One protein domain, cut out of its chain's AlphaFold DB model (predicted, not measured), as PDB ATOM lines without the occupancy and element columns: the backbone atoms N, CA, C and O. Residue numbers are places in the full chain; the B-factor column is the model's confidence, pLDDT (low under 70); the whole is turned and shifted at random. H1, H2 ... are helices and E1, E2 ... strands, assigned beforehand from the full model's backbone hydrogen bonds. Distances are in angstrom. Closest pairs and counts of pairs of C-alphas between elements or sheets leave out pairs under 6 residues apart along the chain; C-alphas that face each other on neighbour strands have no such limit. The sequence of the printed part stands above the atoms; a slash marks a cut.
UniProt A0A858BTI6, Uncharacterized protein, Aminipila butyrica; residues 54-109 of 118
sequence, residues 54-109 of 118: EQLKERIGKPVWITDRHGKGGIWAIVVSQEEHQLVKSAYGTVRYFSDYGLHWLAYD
ATOM      1  N   GLU A  54     -26.049-148.191  87.254       91.56
ATOM      2  CA  GLU A  54     -25.557-147.330  88.330       91.56
ATOM      3  C   GLU A  54     -24.299-146.581  87.890       91.56
ATOM      4  O   GLU A  54     -24.253-145.356  87.980       91.56
ATOM      5  N   GLN A  55     -23.322-147.291  87.318       92.56
ATOM      6  CA  GLN A  55     -22.110-146.667  86.786       92.56
ATOM      7  C   GLN A  55     -22.438-145.675  85.669       92.56
ATOM      8  O   GLN A  55     -21.846-144.601  85.604       92.56
ATOM      9  N   LEU A  56     -23.411-145.993  84.814       92.38
ATOM     10  CA  LEU A  56     -23.859-145.096  83.756       92.38
ATOM     11  C   LEU A  56     -24.514-143.819  84.313       92.38
ATOM     12  O   LEU A  56     -24.274-142.733  83.786       92.38
ATOM     13  N   LYS A  57     -25.276-143.909  85.414       91.00
ATOM     14  CA  LYS A  57     -25.827-142.737  86.127       91.00
ATOM     15  C   LYS A  57     -24.731-141.826  86.685       91.00
ATOM     16  O   LYS A  57     -24.897-140.612  86.693       91.00
ATOM     17  N   GLU A  58     -23.587-142.369  87.090       92.19
ATOM     18  CA  GLU A  58     -22.435-141.574  87.547       92.19
ATOM     19  C   GLU A  58     -21.686-140.869  86.402       92.19
ATOM     20  O   GLU A  58     -20.805-140.036  86.636       92.19
ATOM     21  N   ARG A  59     -22.006-141.197  85.144       91.50
ATOM     22  CA  ARG A  59     -21.388-140.613  83.946       91.50
ATOM     23  C   ARG A  59     -22.166-139.420  83.384       91.50
ATOM     24  O   ARG A  59     -21.882-139.018  82.261       91.50
ATOM     25  N   ILE A  60     -23.100-138.821  84.130       91.25
ATOM     26  CA  ILE A  60     -23.815-137.603  83.697       91.25
ATOM     27  C   ILE A  60     -22.823-136.537  83.205       91.25
ATOM     28  O   ILE A  60     -21.848-136.210  83.882       91.25
ATOM     29  N   GLY A  61     -23.065-136.016  81.999       89.06
ATOM     30  CA  GLY A  61     -22.218-135.019  81.342       89.06
ATOM     31  C   GLY A  61     -20.919-135.563  80.736       89.06
ATOM     32  O   GLY A  61     -20.195-134.804  80.095       89.06
ATOM     33  N   LYS A  62     -20.618-136.858  80.894       92.81
ATOM     34  CA  LYS A  62     -19.436-137.510  80.317       92.81
ATOM     35  C   LYS A  62     -19.797-138.288  79.043       92.81
ATOM     36  O   LYS A  62     -20.931-138.761  78.912       92.81
ATOM     37  N   PRO A  63     -18.847-138.418  78.100       93.31
ATOM     38  CA  PRO A  63     -19.022-139.259  76.927       93.31
ATOM     39  C   PRO A  63     -18.971-140.742  77.292       93.31
ATOM     40  O   PRO A  63     -18.141-141.167  78.090       93.31
ATOM     41  N   VAL A  64     -19.849-141.515  76.661       94.12
ATOM     42  CA  VAL A  64     -19.908-142.976  76.718       94.12
ATOM     43  C   VAL A  64     -20.086-143.525  75.306       94.12
ATOM     44  O   VAL A  64     -20.737-142.900  74.461       94.12
ATOM     45  N   TRP A  65     -19.511-144.690  75.037       94.00
ATOM     46  CA  TRP A  65     -19.736-145.417  73.795       94.00
ATOM     47  C   TRP A  65     -20.992-146.267  73.932       94.00
ATOM     48  O   TRP A  65     -21.078-147.085  74.847       94.00
ATOM     49  N   ILE A  66     -21.968-146.088  73.044       93.44
ATOM     50  CA  ILE A  66     -23.216-146.856  73.067       93.44
ATOM     51  C   ILE A  66     -23.318-147.749  71.841       93.44
ATOM     52  O   ILE A  66     -22.932-147.361  70.741       93.44
ATOM     53  N   THR A  67     -23.885-148.930  72.027       92.88
ATOM     54  CA  THR A  67     -24.074-149.938  70.978       92.88
ATOM     55  C   THR A  67     -25.401-150.665  71.182       92.88
ATOM     56  O   THR A  67     -26.074-150.470  72.197       92.88
ATOM     57  N   ASP A  68     -25.824-151.465  70.205       89.94
ATOM     58  CA  ASP A  68     -26.955-152.373  70.385       89.94
ATOM     59  C   ASP A  68     -26.629-153.491  71.396       89.94
ATOM     60  O   ASP A  68     -25.490-153.658  71.832       89.94
ATOM     61  N   ARG A  69     -27.626-154.284  71.801       87.00
ATOM     62  CA  ARG A  69     -27.401-155.387  72.759       87.00
ATOM     63  C   ARG A  69     -26.401-156.448  72.275       87.00
ATOM     64  O   ARG A  69     -25.994-157.287  73.068       87.00
ATOM     65  N   HIS A  70     -26.107-156.483  70.978       82.94
ATOM     66  CA  HIS A  70     -25.231-157.466  70.346       82.94
ATOM     67  C   HIS A  70     -23.813-156.917  70.143       82.94
ATOM     68  O   HIS A  70     -22.982-157.598  69.544       82.94
ATOM     69  N   GLY A  71     -23.534-155.696  70.614       73.19
ATOM     70  CA  GLY A  71     -22.232-155.058  70.475       73.19
ATOM     71  C   GLY A  71     -21.871-154.715  69.030       73.19
ATOM     72  O   GLY A  71     -20.685-154.604  68.719       73.19
ATOM     73  N   LYS A  72     -22.851-154.602  68.119       75.88
ATOM     74  CA  LYS A  72     -22.589-154.301  66.705       75.88
ATOM     75  C   LYS A  72     -22.627-152.805  66.440       75.88
ATOM     76  O   LYS A  72     -23.653-152.143  66.592       75.88
ATOM     77  N   GLY A  73     -21.493-152.291  65.966       80.94
ATOM     78  CA  GLY A  73     -21.307-150.863  65.736       80.94
ATOM     79  C   GLY A  73     -21.428-150.060  67.030       80.94
ATOM     80  O   GLY A  73     -21.487-150.610  68.129       80.94
ATOM     81  N   GLY A  74     -21.469-148.742  66.912       89.19
ATOM     82  CA  GLY A  74     -21.709-147.886  68.060       89.19
ATOM     83  C   GLY A  74     -21.465-146.425  67.754       89.19
ATOM     84  O   GLY A  74     -21.111-146.047  66.635       89.19
ATOM     85  N   ILE A  75     -21.737-145.592  68.749       93.88
ATOM     86  CA  ILE A  75     -21.586-144.152  68.632       93.88
ATOM     87  C   ILE A  75     -21.265-143.544  69.987       93.88
ATOM     88  O   ILE A  75     -21.743-144.003  71.024       93.88
ATOM     89  N   TRP A  76     -20.488-142.468  69.980       95.06
ATOM     90  CA  TRP A  76     -20.294-141.654  71.170       95.06
ATOM     91  C   TRP A  76     -21.568-140.872  71.500       95.06
ATOM     92  O   TRP A  76     -22.158-140.204  70.643       95.06
ATOM     93  N   ALA A  77     -21.979-140.939  72.762       94.81
ATOM     94  CA  ALA A  77     -23.124-140.222  73.299       94.81
ATOM     95  C   ALA A  77     -22.793-139.608  74.664       94.81
ATOM     96  O   ALA A  77     -21.907-140.079  75.368       94.81
ATOM     97  N   ILE A  78     -23.507-138.550  75.038       94.44
ATOM     98  CA  ILE A  78     -23.410-137.931  76.363       94.44
ATOM     99  C   ILE A  78     -24.561-138.440  77.224       94.44
ATOM    100  O   ILE A  78     -25.706-138.476  76.764       94.44
ATOM    101  N   VAL A  79     -24.271-138.802  78.473       91.62
ATOM    102  CA  VAL A  79     -25.310-139.100  79.465       91.62
ATOM    103  C   VAL A  79     -25.972-137.802  79.913       91.62
ATOM    104  O   VAL A  79     -25.308-136.888  80.406       91.62
ATOM    105  N   VAL A  80     -27.289-137.732  79.765       88.75
ATOM    106  CA  VAL A  80     -28.103-136.576  80.133       88.75
ATOM    107  C   VAL A  80     -29.071-136.989  81.235       88.75
ATOM    108  O   VAL A  80     -29.806-137.967  81.108       88.75
ATOM    109  N   SER A  81     -29.083-136.209  82.312       78.62
ATOM    110  CA  SER A  81     -30.098-136.288  83.358       78.62
ATOM    111  C   SER A  81     -30.896-134.993  83.320       78.62
ATOM    112  O   SER A  81     -30.420-133.969  83.802       78.62
ATOM    113  N   GLN A  82     -32.073-135.024  82.696       69.44
ATOM    114  CA  GLN A  82     -33.075-133.967  82.846       69.44
ATOM    115  C   GLN A  82     -34.254-134.515  83.645       69.44
ATOM    116  O   GLN A  82     -34.497-135.719  83.623       69.44
ATOM    117  N   GLU A  83     -34.932-133.620  84.364       59.84
ATOM    118  CA  GLU A  83     -35.820-133.873  85.510       59.84
ATOM    119  C   GLU A  83     -36.875-134.977  85.321       59.84
ATOM    120  O   GLU A  83     -37.291-135.573  86.309       59.84
ATOM    121  N   GLU A  84     -37.241-135.328  84.084       63.44
ATOM    122  CA  GLU A  84     -38.230-136.380  83.808       63.44
ATOM    123  C   GLU A  84     -37.672-137.638  83.114       63.44
ATOM    124  O   GLU A  84     -38.296-138.697  83.191       63.44
ATOM    125  N   HIS A  85     -36.482-137.594  82.496       67.75
ATOM    126  CA  HIS A  85     -35.936-138.741  81.760       67.75
ATOM    127  C   HIS A  85     -34.408-138.848  81.839       67.75
ATOM    128  O   HIS A  85     -33.669-137.946  81.439       67.75
ATOM    129  N   GLN A  86     -33.930-140.017  82.279       83.44
ATOM    130  CA  GLN A  86     -32.522-140.402  82.181       83.44
ATOM    131  C   GLN A  86     -32.263-141.088  80.838       83.44
ATOM    132  O   GLN A  86     -32.866-142.120  80.516       83.44
ATOM    133  N   LEU A  87     -31.380-140.492  80.039       90.38
ATOM    134  CA  LEU A  87     -31.087-140.943  78.683       90.38
ATOM    135  C   LEU A  87     -29.637-140.659  78.289       90.38
ATOM    136  O   LEU A  87     -28.914-139.913  78.947       90.38
ATOM    137  N   VAL A  88     -29.223-141.222  77.163       91.75
ATOM    138  CA  VAL A  88     -28.013-140.820  76.437       91.75
ATOM    139  C   VAL A  88     -28.401-140.183  75.113       91.75
ATOM    140  O   VAL A  88     -29.351-140.628  74.462       91.75
ATOM    141  N   LYS A  89     -27.658-139.155  74.697       93.06
ATOM    142  CA  LYS A  89     -27.857-138.472  73.416       93.06
ATOM    143  C   LYS A  89     -26.543-138.337  72.657       93.06
ATOM    144  O   LYS A  89     -25.561-137.827  73.189       93.06
ATOM    145  N   SER A  90     -26.530-138.775  71.402       93.44
ATOM    146  CA  SER A  90     -25.403-138.553  70.487       93.44
ATOM    147  C   SER A  90     -25.537-137.225  69.737       93.44
ATOM    148  O   SER A  90     -26.642-136.702  69.567       93.44
ATOM    149  N   ALA A  91     -24.420-136.720  69.210       88.62
ATOM    150  CA  ALA A  91     -24.408-135.541  68.339       88.62
ATOM    151  C   ALA A  91     -25.227-135.731  67.046       88.62
ATOM    152  O   ALA A  91     -25.694-134.759  66.462       88.62
ATOM    153  N   TYR A  92     -25.450-136.981  66.632       88.19
ATOM    154  CA  TYR A  92     -26.170-137.347  65.410       88.19
ATOM    155  C   TYR A  92     -27.673-137.581  65.637       88.19
ATOM    156  O   TYR A  92     -28.368-138.067  64.752       88.19
ATOM    157  N   GLY A  93     -28.189-137.257  66.828       87.56
ATOM    158  CA  GLY A  93     -29.617-137.351  67.144       87.56
ATOM    159  C   GLY A  93     -30.075-138.693  67.722       87.56
ATOM    160  O   GLY A  93     -31.215-138.784  68.166       87.56
ATOM    161  N   THR A  94     -29.208-139.711  67.804       90.44
ATOM    162  CA  THR A  94     -29.525-140.970  68.505       90.44
ATOM    163  C   THR A  94     -29.807-140.706  69.980       90.44
ATOM    164  O   THR A  94     -28.976-140.098  70.659       90.44
ATOM    165  N   VAL A  95     -30.944-141.207  70.468       91.50
ATOM    166  CA  VAL A  95     -31.358-141.171  71.876       91.50
ATOM    167  C   VAL A  95     -31.609-142.600  72.365       91.50
ATOM    168  O   VAL A  95     -32.227-143.398  71.656       91.50
ATOM    169  N   ARG A  96     -31.132-142.936  73.569       92.25
ATOM    170  CA  ARG A  96     -31.481-144.189  74.259       92.25
ATOM    171  C   ARG A  96     -31.883-143.912  75.699       92.25
ATOM    172  O   ARG A  96     -31.202-143.159  76.391       92.25
ATOM    173  N   TYR A  97     -32.961-144.545  76.141       92.00
ATOM    174  CA  TYR A  97     -33.494-144.393  77.490       92.00
ATOM    175  C   TYR A  97     -32.922-145.442  78.436       92.00
ATOM    176  O   TYR A  97     -32.675-146.587  78.049       92.00
ATOM    177  N   PHE A  98     -32.748-145.053  79.698       91.94
ATOM    178  CA  PHE A  98     -32.258-145.948  80.748       91.94
ATOM    179  C   PHE A  98     -33.235-147.093  81.050       91.94
ATOM    180  O   PHE A  98     -32.796-148.142  81.510       91.94
ATOM    181  N   SER A  99     -34.529-146.927  80.746       90.62
ATOM    182  CA  SER A  99     -35.552-147.978  80.869       90.62
ATOM    183  C   SER A  99     -35.234-149.229  80.049       90.62
ATOM    184  O   SER A  99     -35.594-150.331  80.448       90.62
ATOM    185  N   ASP A 100     -34.530-149.055  78.929       91.00
ATOM    186  CA  ASP A 100     -34.265-150.111  77.949       91.00
ATOM    187  C   ASP A 100     -32.820-150.634  78.045       91.00
ATOM    188  O   ASP A 100     -32.359-151.408  77.192       91.00
ATOM    189  N   TYR A 101     -32.076-150.166  79.054       92.88
ATOM    190  CA  TYR A 101     -30.671-150.494  79.254       92.88
ATOM    191  C   TYR A 101     -30.485-151.989  79.525       92.88
ATOM    192  O   TYR A 101     -31.215-152.585  80.315       92.88
ATOM    193  N   GLY A 102     -29.525-152.619  78.845       88.94
ATOM    194  CA  GLY A 102     -29.277-154.062  78.934       88.94
ATOM    195  C   GLY A 102     -30.260-154.934  78.142       88.94
ATOM    196  O   GLY A 102     -29.930-156.073  77.819       88.94
ATOM    197  N   LEU A 103     -31.431-154.411  77.760       90.69
ATOM    198  CA  LEU A 103     -32.402-155.126  76.923       90.69
ATOM    199  C   LEU A 103     -32.130-154.929  75.432       90.69
ATOM    200  O   LEU A 103     -32.131-155.900  74.667       90.69
ATOM    201  N   HIS A 104     -31.902-153.677  75.029       90.56
ATOM    202  CA  HIS A 104     -31.763-153.284  73.623       90.56
ATOM    203  C   HIS A 104     -30.428-152.614  73.298       90.56
ATOM    204  O   HIS A 104     -30.051-152.546  72.127       90.56
ATOM    205  N   TRP A 105     -29.712-152.129  74.309       93.56
ATOM    206  CA  TRP A 105     -28.469-151.393  74.125       93.56
ATOM    207  C   TRP A 105     -27.558-151.510  75.347       93.56
ATOM    208  O   TRP A 105     -28.018-151.775  76.460       93.56
ATOM    209  N   LEU A 106     -26.265-151.309  75.109       93.94
ATOM    210  CA  LEU A 106     -25.203-151.351  76.113       93.94
ATOM    211  C   LEU A 106     -24.351-150.082  76.016       93.94
ATOM    212  O   LEU A 106     -24.296-149.446  74.958       93.94
ATOM    213  N   ALA A 107     -23.692-149.722  77.118       93.75
ATOM    214  CA  ALA A 107     -22.786-148.583  77.191       93.75
ATOM    215  C   ALA A 107     -21.425-148.994  77.757       93.75
ATOM    216  O   ALA A 107     -21.345-149.843  78.643       93.75
ATOM    217  N   TYR A 108     -20.365-148.361  77.269       93.06
ATOM    218  CA  TYR A 108     -18.980-148.631  77.637       93.06
ATOM    219  C   TYR A 108     -18.228-147.308  77.811       93.06
ATOM    220  O   TYR A 108     -18.571-146.305  77.182       93.06
ATOM    221  N   ASP A 109     -17.172-147.304  78.628       90.31
ATOM    222  CA  ASP A 109     -16.272-146.143  78.719       90.31
ATOM    223  C   ASP A 109     -15.459-145.957  77.411       90.31
ATOM    224  O   ASP A 109     -15.072-144.838  77.076       90.31
TER     225      ASP A 109
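This is residues 54 to 109 of the 118 residues of an uncharacterized protein of Aminipila butyrica (UniProt A0A858BTI6). One small antiparallel sheet of five strands is curled like part of a barrel, folded so that E4 and E3 make one leaf and E1 and E5 the other, with E2 as the hinge between them. The barrel is not closed between the edge strands E4 and E5, and the short helix H1 only grazes the sheet with residues 55 to 57. The printed part has 56 residues, with one named helix and five named strands in the order H1 E1 E2 E3 E4 E5; the sheet's order is E4 E3 E2 E1 E5, and the class is mostly strand. The whole is compact, with a radius of gyration of the C-alphas of 10.1 A, and rounded, spanning 30 by 22 by 19 A.

E2, residues 75 to 82, is an inner strand of the strongly twisted sheet. E1, residues 63 to 68, is its antiparallel neighbour at 111 degrees, with N 64 and O 77 within hydrogen-bond range at 2.8 A. E3, residues 85 to 90, is its other neighbour, antiparallel at 152 degrees, with N 80 and O 87 at 2.8 A. E4, residues 95 to 97, is an edge strand antiparallel to E3 at 150 degrees, with N 88 and O 96 at 2.9 A. E1 to E4 form a meander, each strand the antiparallel neighbour of the one before, and its three pairs in chain order are hairpins. E5, residues 105 to 108, is the other edge strand, antiparallel to E1 at 145 degrees, with N 65 and O 108 at 2.8 A. The closest C-alphas of E4 and E5, those of Arg 96 and Trp 105, are 7.8 A apart. H1, residues 54 to 57, is on the sheet but only grazes it; its closest C-alphas to E2 are those of Leu 56 and Val 79, 7.5 A. H1 is too short for an O i to N i+4 pair; its one O i to N i+3 pair is within range. E2 and E5 are apart.

H1 begins at C-alpha 54, (-25.557, -147.330, 88.330), and is 5.1 A long. E1 is 16.7 A long and E2 20.9 A, ending at C-alpha 82, (-33.075, -133.967, 82.846). E3 is 15.4 A long, E4 6.8 A and E5 10.5 A, ending at C-alpha 108, (-18.980, -148.631, 77.637).

The C-alphas farthest apart, those of Lys 72 and Glu 83, are 30.8 A apart. The printed part has no cut and no long link. The mean pLDDT of the printed part is 88.4, and residues 82 to 85 are under 70.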